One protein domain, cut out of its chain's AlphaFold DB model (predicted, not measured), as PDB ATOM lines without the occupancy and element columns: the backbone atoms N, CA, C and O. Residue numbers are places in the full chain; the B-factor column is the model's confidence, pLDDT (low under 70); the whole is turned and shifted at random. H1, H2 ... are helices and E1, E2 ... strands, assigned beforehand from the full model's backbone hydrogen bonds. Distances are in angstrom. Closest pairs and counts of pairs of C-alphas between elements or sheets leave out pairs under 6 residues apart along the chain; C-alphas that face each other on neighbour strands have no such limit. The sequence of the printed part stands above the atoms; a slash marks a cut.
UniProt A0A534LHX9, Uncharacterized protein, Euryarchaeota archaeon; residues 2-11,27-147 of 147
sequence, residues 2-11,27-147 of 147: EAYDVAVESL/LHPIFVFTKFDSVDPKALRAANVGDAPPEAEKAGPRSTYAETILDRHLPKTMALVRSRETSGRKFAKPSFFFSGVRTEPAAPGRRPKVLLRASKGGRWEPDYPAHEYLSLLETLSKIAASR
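This is residues 2 to 11 and 27 to 147 of the 147 residues of an uncharacterized protein of Euryarchaeota archaeon (UniProt A0A534LHX9). Two short parallel strands, E1 and E2, form a small ribbon in the middle, with H3 packed on one side of E2 and H5 on the other. H1 and H4 lie side by side at one end of the body, and the small hairpin of E3 and E4 lies far out at the opposite end, reached by a long link from E2. The printed part has 131 residues with five named helices and four named strands, in the order H1 E1 H2 H3 H4 E2 E3 E4 H5. The class is mixed, helices and strands, with one two-stranded sheet parallel and the other antiparallel. The whole is only just loose, close to compact, with a radius of gyration of the C-alphas of 17.2 A and spans of 53 by 36 by 26 A.

H1 is residues 2 to 11, 14.3 A long, beginning at C-alpha 2 (190.563, 273.117, 130.867). After the cut come E1, residues 30 to 33, and H2, residues 41 to 46. H3 is residues 59 to 73, 21.2 A long, and H4 is residues 75 to 82, 10.5 A long. E2 is residues 95 to 98, with C-alpha 95 at (197.720, 251.509, 131.046). E3 is residues 116 to 118 and E4 residues 124 to 126. H5, residues 130 to 145, is 22.7 A long and ends at C-alpha 145 (191.566, 237.326, 134.475).

H1 and H4 touch, closest at the C-alphas of Glu 9 and Thr 77, 4.4 A apart, the same way at a shallow tilt of 29 degrees. E1 and E2 are parallel neighbours at 17 degrees, with N 31 and O 95 at 2.9 A and N 97 and O 31 at 2.9 A, within hydrogen-bond range. E1, then H2, H3 and H4, then E2 make a strand-helix-strand unit, two parallel neighbour strands with helices between them in the chain. H2 and H3 are close but not clearly touching, about perpendicular at 84 degrees; their closest C-alphas, of Leu 44 and Ile 69, are 7.4 A apart. The closest C-alphas of H3 and E2, of Ser 63 and Phe 96, are 6.4 A apart. Those of E2 and H5, of Phe 97 and Glu 132, are also 6.4 A apart. H3 and H5 are apart. E3 and E4 form a hairpin, antiparallel at 138 degrees, with N 117 and O 125 at 2.8 A. In H1, H2, H3, H4 and H5 every O i to N i+4 pair is within hydrogen-bond range.

The two C-alphas farthest apart, of Gly 88 and Gly 109, are 55.0 A apart. Residues 12 to 26 are not printed, and C-alphas 11 and 27 are 12.9 A apart across that cut. The links H2 to H3, H4 to E2 and E2 to E3 are long. The mean pLDDT of the printed part is 84.2; residues 84 to 88, 106, 108, 111 and 147 are under 70.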
ATOM      1  N   GLU A   2     191.091 273.211 129.491       86.06
ATOM      2  CA  GLU A   2     190.563 273.117 130.867       86.06
ATOM      3  C   GLU A   2     189.116 272.599 130.972       86.06
ATOM      4  O   GLU A   2     188.858 271.675 131.734       86.06
ATOM      5  N   ALA A   3     188.178 273.132 130.182       89.56
ATOM      6  CA  ALA A   3     186.791 272.650 130.197       89.56
ATOM      7  C   ALA A   3     186.673 271.164 129.805       89.56
ATOM      8  O   ALA A   3     185.815 270.447 130.313       89.56
ATOM      9  N   TYR A   4     187.561 270.701 128.922       91.50
ATOM     10  CA  TYR A   4     187.621 269.304 128.507       91.50
ATOM     11  C   TYR A   4     188.158 268.412 129.634       91.50
ATOM     12  O   TYR A   4     187.548 267.392 129.933       91.50
ATOM     13  N   ASP A   5     189.234 268.826 130.308       94.44
ATOM     14  CA  ASP A   5     189.775 268.125 131.479       94.44
ATOM     15  C   ASP A   5     188.729 267.979 132.594       94.44
ATOM     16  O   ASP A   5     188.509 266.882 133.093       94.44
ATOM     17  N   VAL A   6     188.003 269.056 132.918       95.00
ATOM     18  CA  VAL A   6     186.921 269.020 133.919       95.00
ATOM     19  C   VAL A   6     185.815 268.040 133.519       95.00
ATOM     20  O   VAL A   6     185.352 267.263 134.349       95.00
ATOM     21  N   ALA A   7     185.397 268.038 132.251       94.81
ATOM     22  CA  ALA A   7     184.353 267.129 131.787       94.81
ATOM     23  C   ALA A   7     184.777 265.651 131.888       94.81
ATOM     24  O   ALA A   7     183.982 264.807 132.311       94.81
ATOM     25  N   VAL A   8     186.028 265.337 131.529       92.69
ATOM     26  CA  VAL A   8     186.577 263.975 131.621       92.69
ATOM     27  C   VAL A   8     186.728 263.543 133.080       92.69
ATOM     28  O   VAL A   8     186.286 262.451 133.439       92.69
ATOM     29  N   GLU A   9     187.287 264.401 133.931       94.12
ATOM     30  CA  GLU A   9     187.409 264.169 135.372       94.12
ATOM     31  C   GLU A   9     186.042 263.859 135.999       94.12
ATOM     32  O   GLU A   9     185.871 262.821 136.644       94.12
ATOM     33  N   SER A  10     185.037 264.688 135.719       92.06
ATOM     34  CA  SER A  10     183.690 264.532 136.271       92.06
ATOM     35  C   SER A  10     183.008 263.241 135.811       92.06
ATOM     36  O   SER A  10     182.323 262.586 136.607       92.06
ATOM     37  N   LEU A  11     183.223 262.828 134.556       91.19
ATOM     38  CA  LEU A  11     182.745 261.544 134.039       91.19
ATOM     39  C   LEU A  11     183.381 260.370 134.794       91.19
ATOM     40  O   LEU A  11     182.668 259.480 135.262       91.19
ATOM     41  N   LEU A  27     188.724 250.341 139.294       84.62
ATOM     42  CA  LEU A  27     188.526 250.673 137.876       84.62
ATOM     43  C   LEU A  27     189.893 250.701 137.181       84.62
ATOM     44  O   LEU A  27     190.823 251.276 137.732       84.62
ATOM     45  N   HIS A  28     190.033 250.121 135.988       88.25
ATOM     46  CA  HIS A  28     191.299 250.104 135.243       88.25
ATOM     47  C   HIS A  28     191.291 251.180 134.146       88.25
ATOM     48  O   HIS A  28     190.659 250.962 133.111       88.25
ATOM     49  N   PRO A  29     191.956 252.338 134.332       90.00
ATOM     50  CA  PRO A  29     192.052 253.343 133.282       90.00
ATOM     51  C   PRO A  29     192.922 252.825 132.140       90.00
ATOM     52  O   PRO A  29     194.046 252.363 132.357       90.00
ATOM     53  N   ILE A  30     192.416 252.954 130.919       92.12
ATOM     54  CA  ILE A  30     193.162 252.684 129.695       92.12
ATOM     55  C   ILE A  30     193.138 253.956 128.856       92.12
ATOM     56  O   ILE A  30     192.071 254.415 128.453       92.12
ATOM     57  N   PHE A  31     194.314 254.512 128.588       91.56
ATOM     58  CA  PHE A  31     194.480 255.667 127.717       91.56
ATOM     59  C   PHE A  31     195.036 255.207 126.374       91.56
ATOM     60  O   PHE A  31     196.100 254.588 126.310       91.56
ATOM     61  N   VAL A  32     194.310 255.522 125.302       90.25
ATOM     62  CA  VAL A  32     194.716 255.214 123.929       90.25
ATOM     63  C   VAL A  32     194.966 256.522 123.191       90.25
ATOM     64  O   VAL A  32     194.035 257.258 122.867       90.25
ATOM     65  N   PHE A  33     196.232 256.805 122.910       88.12
ATOM     66  CA  PHE A  33     196.639 257.930 122.078       88.12
ATOM     67  C   PHE A  33     196.512 257.494 120.628       88.12
ATOM     68  O   PHE A  33     197.188 256.562 120.206       88.12
ATOM     69  N   THR A  34     195.619 258.118 119.868       84.06
ATOM     70  CA  THR A  34     195.388 257.754 118.464       84.06
ATOM     71  C   THR A  34     196.007 258.776 117.526       84.06
ATOM     72  O   THR A  34     196.108 259.952 117.873       84.06
ATOM     73  N   LYS A  35     196.398 258.318 116.329       79.31
ATOM     74  CA  LYS A  35     196.998 259.144 115.273       79.31
ATOM     75  C   LYS A  35     198.219 259.920 115.765       79.31
ATOM     76  O   LYS A  35     198.308 261.131 115.578       79.31
ATOM     77  N   PHE A  36     199.148 259.232 116.432       77.44
ATOM     78  CA  PHE A  36     200.339 259.881 116.984       77.44
ATOM     79  C   PHE A  36     201.188 260.585 115.909       77.44
ATOM     80  O   PHE A  36     201.772 261.632 116.159       77.44
ATOM     81  N   ASP A  37     201.157 260.067 114.681       70.44
ATOM     82  CA  ASP A  37     201.715 260.678 113.468       70.44
ATOM     83  C   ASP A  37     201.154 262.075 113.139       70.44
ATOM     84  O   ASP A  37     201.772 262.838 112.399       70.44
ATOM     85  N   SER A  38     199.983 262.407 113.681       70.62
ATOM     86  CA  SER A  38     199.251 263.649 113.440       70.62
ATOM     87  C   SER A  38     199.227 264.576 114.662       70.62
ATOM     88  O   SER A  38     198.551 265.607 114.628       70.62
ATOM     89  N   VAL A  39     199.919 264.233 115.757       74.25
ATOM     90  CA  VAL A  39     199.982 265.107 116.936       74.25
ATOM     91  C   VAL A  39     200.804 266.347 116.592       74.25
ATOM     92  O   VAL A  39     201.896 266.247 116.037       74.25
ATOM     93  N   ASP A  40     200.279 267.530 116.923       78.31
ATOM     94  CA  ASP A  40     200.975 268.797 116.685       78.31
ATOM     95  C   ASP A  40     202.335 268.794 117.415       78.31
ATOM     96  O   ASP A  40     202.359 268.708 118.650       78.31
ATOM     97  N   PRO A  41     203.469 268.955 116.704       79.69
ATOM     98  CA  PRO A  41     204.785 269.051 117.327       79.69
ATOM     99  C   PRO A  41     204.867 270.141 118.397       79.69
ATOM    100  O   PRO A  41     205.642 270.023 119.342       79.69
ATOM    101  N   LYS A  42     204.065 271.212 118.300       82.62
ATOM    102  CA  LYS A  42     203.995 272.236 119.350       82.62
ATOM    103  C   LYS A  42     203.437 271.681 120.656       82.62
ATOM    104  O   LYS A  42     203.920 272.074 121.712       82.62
ATOM    105  N   ALA A  43     202.461 270.774 120.603       81.00
ATOM    106  CA  ALA A  43     201.910 270.129 121.791       81.00
ATOM    107  C   ALA A  43     202.946 269.200 122.446       81.00
ATOM    108  O   ALA A  43     203.149 269.279 123.657       81.00
ATOM    109  N   LEU A  44     203.673 268.411 121.645       84.38
ATOM    110  CA  LEU A  44     204.750 267.537 122.138       84.38
ATOM    111  C   LEU A  44     205.911 268.336 122.744       84.38
ATOM    112  O   LEU A  44     206.344 268.056 123.861       84.38
ATOM    113  N   ARG A  45     206.347 269.407 122.069       84.25
ATOM    114  CA  ARG A  45     207.361 270.333 122.599       84.25
ATOM    115  C   ARG A  45     206.906 271.009 123.881       84.25
ATOM    116  O   ARG A  45     207.693 271.151 124.807       84.25
ATOM    117  N   ALA A  46     205.641 271.416 123.954       84.31
ATOM    118  CA  ALA A  46     205.090 272.018 125.157       84.31
ATOM    119  C   ALA A  46     205.092 271.023 126.334       84.31
ATOM    120  O   ALA A  46     205.321 271.428 127.470       84.31
ATOM    121  N   ALA A  47     204.884 269.730 126.073       83.62
ATOM    122  CA  ALA A  47     205.041 268.660 127.059       83.62
ATOM    123  C   ALA A  47     206.509 268.266 127.322       83.62
ATOM    124  O   ALA A  47     206.759 267.460 128.209       83.62
ATOM    125  N   ASN A  48     207.478 268.850 126.609       86.69
ATOM    126  CA  ASN A  48     208.901 268.514 126.691       86.69
ATOM    127  C   ASN A  48     209.179 267.014 126.481       86.69
ATOM    128  O   ASN A  48     209.979 266.403 127.189       86.69
ATOM    129  N   VAL A  49     208.493 266.413 125.509       87.31
ATOM    130  CA  VAL A  49     208.680 265.011 125.126       87.31
ATOM    131  C   VAL A  49     209.158 264.903 123.677       87.31
ATOM    132  O   VAL A  49     208.986 265.831 122.887       87.31
ATOM    133  N   GLY A  50     209.778 263.771 123.327       83.88
ATOM    134  CA  GLY A  50     210.213 263.498 121.952       83.88
ATOM    135  C   GLY A  50     209.046 263.393 120.964       83.88
ATOM    136  O   GLY A  50     207.903 263.196 121.368       83.88
ATOM    137  N   ASP A  51     209.335 263.474 119.664       78.69
ATOM    138  CA  ASP A  51     208.318 263.485 118.596       78.69
ATOM    139  C   ASP A  51     207.574 262.145 118.415       78.69
ATOM    140  O   ASP A  51     206.547 262.087 117.745       78.69
ATOM    141  N   ALA A  52     208.084 261.063 119.007       81.31
ATOM    142  CA  ALA A  52     207.480 259.736 118.980       81.31
ATOM    143  C   ALA A  52     207.545 259.087 120.374       81.31
ATOM    144  O   ALA A  52     208.492 259.352 121.128       81.31
ATOM    145  N   PRO A  53     206.577 258.222 120.730       84.56
ATOM    146  CA  PRO A  53     206.621 257.494 121.988       84.56
ATOM    147  C   PRO A  53     207.783 256.482 121.986       84.56
ATOM    148  O   PRO A  53     208.114 255.928 120.934       84.56
ATOM    149  N   PRO A  54     208.378 256.174 123.155       84.81
ATOM    150  CA  PRO A  54     209.364 255.099 123.292       84.81
ATOM    151  C   PRO A  54     208.792 253.752 122.849       84.81
ATOM    152  O   PRO A  54     207.597 253.550 122.988       84.81
ATOM    153  N   GLU A  55     209.610 252.805 122.390       80.19
ATOM    154  CA  GLU A  55     209.165 251.460 121.966       80.19
ATOM    155  C   GLU A  55     208.263 250.752 122.997       80.19
ATOM    156  O   GLU A  55     208.421 250.930 124.206       80.19
ATOM    157  N   ALA A  56     207.331 249.918 122.524       73.62
ATOM    158  CA  ALA A  56     206.339 249.231 123.363       73.62
ATOM    159  C   ALA A  56     206.951 248.364 124.477       73.62
ATOM    160  O   ALA A  56     206.401 248.279 125.572       73.62
ATOM    161  N   GLU A  57     208.120 247.775 124.220       75.31
ATOM    162  CA  GLU A  57     208.863 246.945 125.176       75.31
ATOM    163  C   GLU A  57     209.412 247.763 126.362       75.31
ATOM    164  O   GLU A  57     209.645 247.235 127.450       75.31
ATOM    165  N   LYS A  58     209.566 249.083 126.198       81.12
ATOM    166  CA  LYS A  58     210.080 250.004 127.221       81.12
ATOM    167  C   LYS A  58     208.941 250.553 128.080       81.12
ATOM    168  O   LYS A  58     208.690 251.758 128.103       81.12
ATOM    169  N   ALA A  59     208.275 249.667 128.821       79.06
ATOM    170  CA  ALA A  59     207.075 249.988 129.599       79.06
ATOM    171  C   ALA A  59     207.236 251.214 130.525       79.06
ATOM    172  O   ALA A  59     206.372 252.084 130.540       79.06
ATOM    173  N   GLY A  60     208.354 251.323 131.256       85.62
ATOM    174  CA  GLY A  60     208.626 252.458 132.154       85.62
ATOM    175  C   GLY A  60     208.698 253.805 131.420       85.62
ATOM    176  O   GLY A  60     207.840 254.657 131.650       85.62
ATOM    177  N   PRO A  61     209.664 253.993 130.499       86.69
ATOM    178  CA  PRO A  61     209.762 255.206 129.685       86.69
ATOM    179  C   PRO A  61     208.467 255.561 128.950       86.69
ATOM    180  O   PRO A  61     208.113 256.734 128.842       86.69
ATOM    181  N   ARG A  62     207.735 254.553 128.466       87.19
ATOM    182  CA  ARG A  62     206.468 254.732 127.754       87.19
ATOM    183  C   ARG A  62     205.355 255.250 128.668       87.19
ATOM    184  O   ARG A  62     204.652 256.181 128.280       87.19
ATOM    185  N   SER A  63     205.232 254.722 129.888       89.81
ATOM    186  CA  SER A  63     204.327 255.276 130.904       89.81
ATOM    187  C   SER A  63     204.692 256.719 131.249       89.81
ATOM    188  O   SER A  63     203.819 257.578 131.222       89.81
ATOM    189  N   THR A  64     205.974 257.016 131.491       91.62
ATOM    190  CA  THR A  64     206.432 258.383 131.794       91.62
ATOM    191  C   THR A  64     206.105 259.359 130.666       91.62
ATOM    192  O   THR A  64     205.630 260.465 130.922       91.62
ATOM    193  N   TYR A  65     206.307 258.945 129.414       91.62
ATOM    194  CA  TYR A  65     205.971 259.741 128.238       91.62
ATOM    195  C   TYR A  65     204.471 260.071 128.185       91.62
ATOM    196  O   TYR A  65     204.094 261.233 128.032       91.62
ATOM    197  N   ALA A  66     203.611 259.064 128.365       92.25
ATOM    198  CA  ALA A  66     202.158 259.236 128.356       92.25
ATOM    199  C   ALA A  66     201.684 260.155 129.486       92.25
ATOM    200  O   ALA A  66     200.898 261.075 129.266       92.25
ATOM    201  N   GLU A  67     202.182 259.901 130.695       93.06
ATOM    202  CA  GLU A  67     201.841 260.666 131.888       93.06
ATOM    203  C   GLU A  67     202.252 262.128 131.749       93.06
ATOM    204  O   GLU A  67     201.455 262.999 132.062       93.06
ATOM    205  N   THR A  68     203.426 262.411 131.179       93.50
ATOM    206  CA  THR A  68     203.882 263.791 130.942       93.50
ATOM    207  C   THR A  68     202.937 264.549 130.004       93.50
ATOM    208  O   THR A  68     202.602 265.709 130.252       93.50
ATOM    209  N   ILE A  69     202.455 263.892 128.941       90.94
ATOM    210  CA  ILE A  69     201.466 264.487 128.029       90.94
ATOM    211  C   ILE A  69     200.141 264.723 128.770       90.94
ATOM    212  O   ILE A  69     199.575 265.816 128.695       90.94
ATOM    213  N   LEU A  70     199.640 263.722 129.496       92.12
ATOM    214  CA  LEU A  70     198.349 263.816 130.185       92.12
ATOM    215  C   LEU A  70     198.379 264.804 131.348       92.12
ATOM    216  O   LEU A  70     197.417 265.531 131.519       92.12
ATOM    217  N   ASP A  71     199.468 264.910 132.099       93.00
ATOM    218  CA  ASP A  71     199.591 265.870 133.199       93.00
ATOM    219  C   ASP A  71     199.559 267.312 132.707       93.00
ATOM    220  O   ASP A  71     199.023 268.196 133.376       93.00
ATOM    221  N   ARG A  72     200.080 267.563 131.505       90.25
ATOM    222  CA  ARG A  72     200.003 268.888 130.894       90.25
ATOM    223  C   ARG A  72     198.598 269.222 130.395       90.25
ATOM    224  O   ARG A  72     198.181 270.377 130.458       90.25
ATOM    225  N   HIS A  73     197.902 268.243 129.826       88.56
ATOM    226  CA  HIS A  73     196.668 268.479 129.076       88.56
ATOM    227  C   HIS A  73     195.386 268.156 129.849       88.56
ATOM    228  O   HIS A  73     194.351 268.756 129.554       88.56
ATOM    229  N   LEU A  74     195.468 267.243 130.813       92.75
ATOM    230  CA  LEU A  74     194.396 266.721 131.661       92.75
ATOM    231  C   LEU A  74     194.837 266.600 133.145       92.75
ATOM    232  O   LEU A  74     194.722 265.522 133.742       92.75
ATOM    233  N   PRO A  75     195.383 267.669 133.761       94.38
ATOM    234  CA  PRO A  75     195.917 267.608 135.121       94.38
ATOM    235  C   PRO A  75     194.883 267.175 136.172       94.38
ATOM    236  O   PRO A  75     195.220 266.401 137.068       94.38
ATOM    237  N   LYS A  76     193.623 267.629 136.079       94.31
ATOM    238  CA  LYS A  76     192.566 267.278 137.045       94.31
ATOM    239  C   LYS A  76     192.181 265.805 136.907       94.31
ATOM    240  O   LYS A  76     192.102 265.090 137.906       94.31
ATOM    241  N   THR A  77     192.039 265.329 135.671       93.88
ATOM    242  CA  THR A  77     191.793 263.914 135.362       93.88
ATOM    243  C   THR A  77     192.904 263.022 135.915       93.88
ATOM    244  O   THR A  77     192.622 262.025 136.581       93.88
ATOM    245  N   MET A  78     194.174 263.371 135.684       94.31
ATOM    246  CA  MET A  78     195.303 262.564 136.158       94.31
ATOM    247  C   MET A  78     195.450 262.600 137.680       94.31
ATOM    248  O   MET A  78     195.770 261.572 138.282       94.31
ATOM    249  N   ALA A  79     195.158 263.734 138.321       93.00
ATOM    250  CA  ALA A  79     195.098 263.823 139.777       93.00
ATOM    251  C   ALA A  79     194.027 262.884 140.356       93.00
ATOM    252  O   ALA A  79     194.311 262.145 141.300       93.00
ATOM    253  N   LEU A  80     192.833 262.840 139.753       91.44
ATOM    254  CA  LEU A  80     191.774 261.907 140.141       91.44
ATOM    255  C   LEU A  80     192.205 260.445 139.937       91.44
ATOM    256  O   LEU A  80     192.041 259.631 140.846       91.44
ATOM    257  N   VAL A  81     192.805 260.109 138.791       91.00
ATOM    258  CA  VAL A  81     193.279 258.743 138.494       91.00
ATOM    259  C   VAL A  81     194.352 258.278 139.483       91.00
ATOM    260  O   VAL A  81     194.383 257.106 139.852       91.00
ATOM    261  N   ARG A  82     195.220 259.183 139.945       89.69
ATOM    262  CA  ARG A  82     196.274 258.880 140.927       89.69
ATOM    263  C   ARG A  82     195.821 259.000 142.383       89.69
ATOM    264  O   ARG A  82     196.592 258.652 143.279       89.69
ATOM    265  N   SER A  83     194.617 259.515 142.635       85.06
ATOM    266  CA  SER A  83     194.137 259.752 143.995       85.06
ATOM    267  C   SER A  83     194.072 258.447 144.793       85.06
ATOM    268  O   SER A  83     193.672 257.385 144.307       85.06
ATOM    269  N   ARG A  84     194.519 258.526 146.049       65.62
ATOM    270  CA  ARG A  84     194.452 257.410 146.989       65.62
ATOM    271  C   ARG A  84     193.031 257.350 147.546       65.62
ATOM    272  O   ARG A  84     192.738 258.036 148.508       65.62
ATOM    273  N   GLU A  85     192.203 256.524 146.911       65.19
ATOM    274  CA  GLU A  85     190.901 256.046 147.396       65.19
ATOM    275  C   GLU A  85     189.813 257.120 147.590       65.19
ATOM    276  O   GLU A  85     189.826 257.916 148.523       65.19
ATOM    277  N   THR A  86     188.789 257.067 146.736       61.41
ATOM    278  CA  THR A  86     187.548 257.827 146.913       61.41
ATOM    279  C   THR A  86     186.456 256.830 147.284       61.41
ATOM    280  O   THR A  86     186.068 255.995 146.469       61.41
ATOM    281  N   SER A  87     185.965 256.894 148.525       59.88
ATOM    282  CA  SER A  87     184.827 256.082 148.992       59.88
ATOM    283  C   SER A  87     185.040 254.556 148.898       59.88
ATOM    284  O   SER A  87     184.139 253.830 148.478       59.88
ATOM    285  N   GLY A  88     186.227 254.053 149.260       64.38
ATOM    286  CA  GLY A  88     186.529 252.610 149.242       64.38
ATOM    287  C   GLY A  88     186.828 252.035 147.851       64.38
ATOM    288  O   GLY A  88     186.938 250.821 147.679       64.38
ATOM    289  N   ARG A  89     186.907 252.897 146.829       72.56
ATOM    290  CA  ARG A  89     187.181 252.535 145.435       72.56
ATOM    291  C   ARG A  89     188.392 253.307 144.951       72.56
ATOM    292  O   ARG A  89     188.555 254.490 145.253       72.56
ATOM    293  N   LYS A  90     189.238 252.645 144.169       81.56
ATOM    294  CA  LYS A  90     190.428 253.275 143.593       81.56
ATOM    295  C   LYS A  90     190.589 252.919 142.131       81.56
ATOM    296  O   LYS A  90     190.123 251.879 141.672       81.56
ATOM    297  N   PHE A  91     191.272 253.775 141.392       87.12
ATOM    298  CA  PHE A  91     191.769 253.366 140.093       87.12
ATOM    299  C   PHE A  91     192.955 252.419 140.285       87.12
ATOM    300  O   PHE A  91     193.797 252.605 141.167       87.12
ATOM    301  N   ALA A  92     193.015 251.380 139.461       88.31
ATOM    302  CA  ALA A  92     194.240 250.632 139.258       88.31
ATOM    303  C   ALA A  92     195.267 251.512 138.527       88.31
ATOM    304  O   ALA A  92     194.932 252.562 137.971       88.31
ATOM    305  N   LYS A  93     196.524 251.055 138.490       88.75
ATOM    306  CA  LYS A  93     197.565 251.721 137.704       88.75
ATOM    307  C   LYS A  93     197.095 251.864 136.242       88.75
ATOM    308  O   LYS A  93     196.685 250.857 135.656       88.75
ATOM    309  N   PRO A  94     197.141 253.074 135.657       91.50
ATOM    310  CA  PRO A  94     196.714 253.287 134.281       91.50
ATOM    311  C   PRO A  94     197.614 252.538 133.294       91.50
ATOM    312  O   PRO A  94     198.816 252.380 133.514       91.50
ATOM    313  N   SER A  95     197.013 252.087 132.194       92.31
ATOM    314  CA  SER A  95     197.720 251.509 131.046       92.31
ATOM    315  C   SER A  95     197.671 252.469 129.859       92.31
ATOM    316  O   SER A  95     196.651 253.123 129.633       92.31
ATOM    317  N   PHE A  96     198.766 252.548 129.102       91.62
ATOM    318  CA  PHE A  96     198.944 253.523 128.027       91.62
ATOM    319  C   PHE A  96     199.311 252.827 126.719       91.62
ATOM    320  O   PHE A  96     200.268 252.056 126.672       91.62
ATOM    321  N   PHE A  97     198.571 253.146 125.662       90.06
ATOM    322  CA  PHE A  97     198.762 252.604 124.320       90.06
ATOM    323  C   PHE A  97     198.838 253.744 123.319       90.06
ATOM    324  O   PHE A  97     198.124 254.738 123.456       90.06
ATOM    325  N   PHE A  98     199.677 253.601 122.301       88.00
ATOM    326  CA  PHE A  98     199.889 254.649 121.312       88.00
ATOM    327  C   PHE A  98     199.732 254.063 119.923       88.00
ATOM    328  O   PHE A  98     200.564 253.303 119.451       88.00
ATOM    329  N   SER A  99     198.662 254.455 119.253       84.44
ATOM    330  CA  SER A  99     198.412 254.136 117.862       84.44
ATOM    331  C   SER A  99     198.959 255.252 116.976       84.44
ATOM    332  O   SER A  99     198.563 256.414 117.083       84.44
ATOM    333  N   GLY A 100     199.868 254.880 116.085       81.81
ATOM    334  CA  GLY A 100     200.402 255.732 115.032       81.81
ATOM    335  C   GLY A 100     200.790 254.874 113.838       81.81
ATOM    336  O   GLY A 100     200.924 253.656 113.955       81.81
ATOM    337  N   VAL A 101     200.949 255.499 112.682       83.56
ATOM    338  CA  VAL A 101     201.478 254.823 111.494       83.56
ATOM    339  C   VAL A 101     202.998 254.894 111.488       83.56
ATOM    340  O   VAL A 101     203.584 255.873 111.954       83.56
ATOM    341  N   ARG A 102     203.661 253.870 110.947       81.00
ATOM    342  CA  ARG A 102     205.100 253.967 110.703       81.00
ATOM    343  C   ARG A 102     205.361 255.011 109.628       81.00
ATOM    344  O   ARG A 102     204.631 255.095 108.642       81.00
ATOM    345  N   THR A 103     206.426 255.780 109.805       80.38
ATOM    346  CA  THR A 103     206.860 256.777 108.828       80.38
ATOM    347  C   THR A 103     208.259 256.468 108.317       80.38
ATOM    348  O   THR A 103     209.076 255.891 109.032       80.38
ATOM    349  N   GLU A 104     208.547 256.881 107.085       79.12
ATOM    350  CA  GLU A 104     209.909 256.919 106.551       79.12
ATOM    351  C   GLU A 104     210.823 257.749 107.478       79.12
ATOM    352  O   GLU A 104     210.355 258.735 108.068       79.12
ATOM    353  N   PRO A 105     212.121 257.400 107.594       70.31
ATOM    354  CA  PRO A 105     213.092 258.225 108.301       70.31
ATOM    355  C   PRO A 105     213.081 259.658 107.765       70.31
ATOM    356  O   PRO A 105     213.053 259.880 106.551       70.31
ATOM    357  N   ALA A 106     213.099 260.639 108.666       66.25
ATOM    358  CA  ALA A 106     213.065 262.041 108.281       66.25
ATOM    359  C   ALA A 106     214.324 262.407 107.474       66.25
ATOM    360  O   ALA A 106     215.440 262.369 107.991       66.25
ATOM    361  N   ALA A 107     214.141 262.780 106.207       70.31
ATOM    362  CA  ALA A 107     215.186 263.400 105.400       70.31
ATOM    363  C   ALA A 107     215.182 264.927 105.622       70.31
ATOM    364  O   ALA A 107     214.098 265.506 105.777       70.31
ATOM    365  N   PRO A 108     216.345 265.610 105.601       65.94
ATOM    366  CA  PRO A 108     216.406 267.060 105.766       65.94
ATOM    367  C   PRO A 108     215.478 267.779 104.776       65.94
ATOM    368  O   PRO A 108     215.546 267.555 103.569       65.94
ATOM    369  N   GLY A 109     214.583 268.626 105.291       71.50
ATOM    370  CA  GLY A 109     213.650 269.418 104.480       71.50
ATOM    371  C   GLY A 109     212.407 268.680 103.967       71.50
ATOM    372  O   GLY A 109     211.580 269.302 103.301       71.50
ATOM    373  N   ARG A 110     212.216 267.390 104.286       71.12
ATOM    374  CA  ARG A 110     211.029 266.625 103.870       71.12
ATOM    375  C   ARG A 110     210.166 266.239 105.068       71.12
ATOM    376  O   ARG A 110     210.668 265.766 106.081       71.12
ATOM    377  N   ARG A 111     208.845 266.404 104.937       67.81
ATOM    378  CA  ARG A 111     207.898 265.864 105.925       67.81
ATOM    379  C   ARG A 111     207.978 264.328 105.934       67.81
ATOM    380  O   ARG A 111     208.082 263.755 104.843       67.81
ATOM    381  N   PRO A 112     207.899 263.677 107.109       71.88
ATOM    382  CA  PRO A 112     207.822 262.224 107.198       71.88
ATOM    383  C   PRO A 112     206.662 261.705 106.348       71.88
ATOM    384  O   PRO A 112     205.569 262.277 106.363       71.88
ATOM    385  N   LYS A 113     206.901 260.641 105.585       81.12
ATOM    386  CA  LYS A 113     205.859 259.976 104.801       81.12
ATOM    387  C   LYS A 113     205.377 258.738 105.522       81.12
ATOM    388  O   LYS A 113     206.189 257.971 106.023       81.12
ATOM    389  N   VAL A 114     204.067 258.533 105.525       84.38
ATOM    390  CA  VAL A 114     203.446 257.316 106.047       84.38
ATOM    391  C   VAL A 114     203.865 256.126 105.190       84.38
ATOM    392  O   VAL A 114     203.687 256.149 103.972       84.38
ATOM    393  N   LEU A 115     204.410 255.092 105.828       86.38
ATOM    394  CA  LEU A 115     204.689 253.820 105.176       86.38
ATOM    395  C   LEU A 115     203.373 253.118 104.859       86.38
ATOM    396  O   LEU A 115     202.450 253.093 105.674       86.38
ATOM    397  N   LEU A 116     203.300 252.537 103.666       87.75
ATOM    398  CA  LEU A 116     202.168 251.736 103.225       87.75
ATOM    399  C   LEU A 116     202.587 250.272 103.146       87.75
ATOM    400  O   LEU A 116     203.681 249.954 102.681       87.75
ATOM    401  N   ARG A 117     201.689 249.379 103.548       86.88
ATOM    402  CA  ARG A 117     201.828 247.935 103.364       86.88
ATOM    403  C   ARG A 117     200.775 247.421 102.391       86.88
ATOM    404  O   ARG A 117     199.651 247.926 102.350       86.88
ATOM    405  N   ALA A 118     201.133 246.409 101.609       88.62
ATOM    406  CA  ALA A 118     200.180 245.713 100.759       88.62
ATOM    407  C   ALA A 118     199.331 244.771 101.623       88.62
ATOM    408  O   ALA A 118     199.853 243.880 102.294       88.62
ATOM    409  N   SER A 119     198.015 244.970 101.616       82.62
ATOM    410  CA  SER A 119     197.078 244.029 102.228       82.62
ATOM    411  C   SER A 119     196.948 242.765 101.370       82.62
ATOM    412  O   SER A 119     197.207 242.781 100.164       82.62
ATOM    413  N   LYS A 120     196.470 241.665 101.969       78.19
ATOM    414  CA  LYS A 120     196.219 240.390 101.261       78.19
ATOM    415  C   LYS A 120     195.267 240.525 100.058       78.19
ATOM    416  O   LYS A 120     195.261 239.651  99.203       78.19
ATOM    417  N   GLY A 121     194.487 241.608  99.983       81.31
ATOM    418  CA  GLY A 121     193.592 241.926  98.866       81.31
ATOM    419  C   GLY A 121     194.169 242.903  97.834       81.31
ATOM    420  O   GLY A 121     193.403 243.481  97.072       81.31
ATOM    421  N   GLY A 122     195.480 243.170  97.845       82.06
ATOM    422  CA  GLY A 122     196.144 244.066  96.886       82.06
ATOM    423  C   GLY A 122     195.925 245.566  97.127       82.06
ATOM    424  O   GLY A 122     196.463 246.392  96.395       82.06
ATOM    425  N   ARG A 123     195.169 245.948  98.164       86.50
ATOM    426  CA  ARG A 123     195.003 247.350  98.574       86.50
ATOM    427  C   ARG A 123     196.184 247.790  99.438       86.50
ATOM    428  O   ARG A 123     196.550 247.074 100.369       86.50
ATOM    429  N   TRP A 124     196.723 248.975  99.170       87.88
ATOM    430  CA  TRP A 124     197.695 249.630 100.043       87.88
ATOM    431  C   TRP A 124     196.998 250.255 101.251       87.88
ATOM    432  O   TRP A 124     196.023 250.989 101.099       87.88
ATOM    433  N   GLU A 125     197.506 249.973 102.445       87.56
ATOM    434  CA  GLU A 125     197.014 250.535 103.704       87.56
ATOM    435  C   GLU A 125     198.176 251.077 104.543       87.56
ATOM    436  O   GLU A 125     199.302 250.599 104.379       87.56
ATOM    437  N   PRO A 126     197.949 252.068 105.425       85.44
ATOM    438  CA  PRO A 126     198.996 252.542 106.320       85.44
ATOM    439  C   PRO A 126     199.574 251.403 107.163       85.44
ATOM    440  O   PRO A 126     198.834 250.558 107.672       85.44
ATOM    441  N   ASP A 127     200.897 251.374 107.303       85.62
ATOM    442  CA  ASP A 127     201.581 250.372 108.113       85.62
ATOM    443  C   ASP A 127     201.443 250.723 109.597       85.62
ATOM    444  O   ASP A 127     202.168 251.565 110.135       85.62
ATOM    445  N   TYR A 128     200.474 250.088 110.255       82.19
ATOM    446  CA  TYR A 128     200.287 250.189 111.697       82.19
ATOM    447  C   TYR A 128     201.119 249.119 112.418       82.19
ATOM    448  O   TYR A 128     201.048 247.935 112.070       82.19
ATOM    449  N   PRO A 129     201.862 249.485 113.473       78.06
ATOM    450  CA  PRO A 129     202.581 248.522 114.284       78.06
ATOM    451  C   PRO A 129     201.612 247.567 114.996       78.06
ATOM    452  O   PRO A 129     200.829 247.969 115.854       78.06
ATOM    453  N   ALA A 130     201.704 246.272 114.682       81.75
ATOM    454  CA  ALA A 130     200.843 245.245 115.273       81.75
ATOM    455  C   ALA A 130     201.053 245.056 116.789       81.75
ATOM    456  O   ALA A 130     200.143 244.599 117.478       81.75
ATOM    457  N   HIS A 131     202.231 245.409 117.313       83.69
ATOM    458  CA  HIS A 131     202.571 245.189 118.720       83.69
ATOM    459  C   HIS A 131     201.641 245.947 119.676       83.69
ATOM    460  O   HIS A 131     201.207 245.369 120.660       83.69
ATOM    461  N   GLU A 132     201.241 247.181 119.354       84.12
ATOM    462  CA  GLU A 132     200.347 247.979 120.207       84.12
ATOM    463  C   GLU A 132     198.975 247.346 120.366       84.12
ATOM    464  O   GLU A 132     198.416 247.292 121.462       84.12
ATOM    465  N   TYR A 133     198.445 246.840 119.255       84.31
ATOM    466  CA  TYR A 133     197.171 246.144 119.241       84.31
ATOM    467  C   TYR A 133     197.236 244.866 120.083       84.31
ATOM    468  O   TYR A 133     196.364 244.632 120.919       84.31
ATOM    469  N   LEU A 134     198.292 244.066 119.917       88.56
ATOM    470  CA  LEU A 134     198.478 242.841 120.696       88.56
ATOM    471  C   LEU A 134     198.672 243.137 122.191       88.56
ATOM    472  O   LEU A 134     198.033 242.490 123.017       88.56
ATOM    473  N   SER A 135     199.467 244.149 122.547       87.50
ATOM    474  CA  SER A 135     199.669 244.567 123.939       87.50
ATOM    475  C   SER A 135     198.379 245.073 124.594       87.50
ATOM    476  O   SER A 135     198.152 244.820 125.783       87.50
ATOM    477  N   LEU A 136     197.507 245.753 123.839       89.75
ATOM    478  CA  LEU A 136     196.183 246.149 124.321       89.75
ATOM    479  C   LEU A 136     195.324 244.919 124.633       89.75
ATOM    480  O   LEU A 136     194.773 244.828 125.731       89.75
ATOM    481  N   LEU A 137     195.242 243.958 123.708       92.19
ATOM    482  CA  LEU A 137     194.489 242.717 123.923       92.19
ATOM    483  C   LEU A 137     195.018 241.921 125.120       92.19
ATOM    484  O   LEU A 137     194.234 241.426 125.929       92.19
ATOM    485  N   GLU A 138     196.338 241.829 125.267       91.75
ATOM    486  CA  GLU A 138     196.968 241.151 126.398       91.75
ATOM    487  C   GLU A 138     196.614 241.832 127.728       91.75
ATOM    488  O   GLU A 138     196.292 241.166 128.712       91.75
ATOM    489  N   THR A 139     196.610 243.165 127.760       90.75
ATOM    490  CA  THR A 139     196.232 243.934 128.951       90.75
ATOM    491  C   THR A 139     194.762 243.732 129.309       90.75
ATOM    492  O   THR A 139     194.442 243.503 130.475       90.75
ATOM    493  N   LEU A 140     193.866 243.746 128.319       92.06
ATOM    494  CA  LEU A 140     192.447 243.449 128.528       92.06
ATOM    495  C   LEU A 140     192.241 242.025 129.060       92.06
ATOM    496  O   LEU A 140     191.457 241.832 129.987       92.06
ATOM    497  N   SER A 141     192.982 241.050 128.528       92.56
ATOM    498  CA  SER A 141     192.972 239.667 129.014       92.56
ATOM    499  C   SER A 141     193.408 239.581 130.482       92.56
ATOM    500  O   SER A 141     192.704 238.991 131.300       92.56
ATOM    501  N   LYS A 142     194.503 240.259 130.860       90.56
ATOM    502  CA  LYS A 142     194.984 240.324 132.254       90.56
ATOM    503  C   LYS A 142     193.951 240.939 133.200       90.56
ATOM    504  O   LYS A 142     193.722 240.393 134.272       90.56
ATOM    505  N   ILE A 143     193.301 242.032 132.796       88.62
ATOM    506  CA  ILE A 143     192.235 242.680 133.581       88.62
ATOM    507  C   ILE A 143     191.019 241.755 133.728       88.62
ATOM    508  O   ILE A 143     190.396 241.691 134.786       88.62
ATOM    509  N   ALA A 144     190.657 241.032 132.668       87.31
ATOM    510  CA  ALA A 144     189.544 240.090 132.707       87.31
ATOM    511  C   ALA A 144     189.837 238.871 133.595       87.31
ATOM    512  O   ALA A 144     188.909 238.355 134.218       87.31
ATOM    513  N   ALA A 145     191.099 238.438 133.653       86.38
ATOM    514  CA  ALA A 145     191.566 237.326 134.475       86.38
ATOM    515  C   ALA A 145     191.802 237.708 135.946       86.38
ATOM    516  O   ALA A 145     191.733 236.840 136.807       86.38
ATOM    517  N   SER A 146     192.041 238.987 136.259       72.38
ATOM    518  CA  SER A 146     192.230 239.481 137.633       72.38
ATOM    519  C   SER A 146     190.915 239.641 138.415       72.38
ATOM    520  O   SER A 146     190.780 240.583 139.197       72.38
ATOM    521  N   ARG A 147     189.922 238.789 138.132       57.72
ATOM    522  CA  ARG A 147     188.611 238.779 138.795       57.72
ATOM    523  C   ARG A 147     188.670 238.119 140.160       57.72
ATOM    524  O   ARG A 147     189.358 237.085 140.279       57.72
TER     525      ARG A 147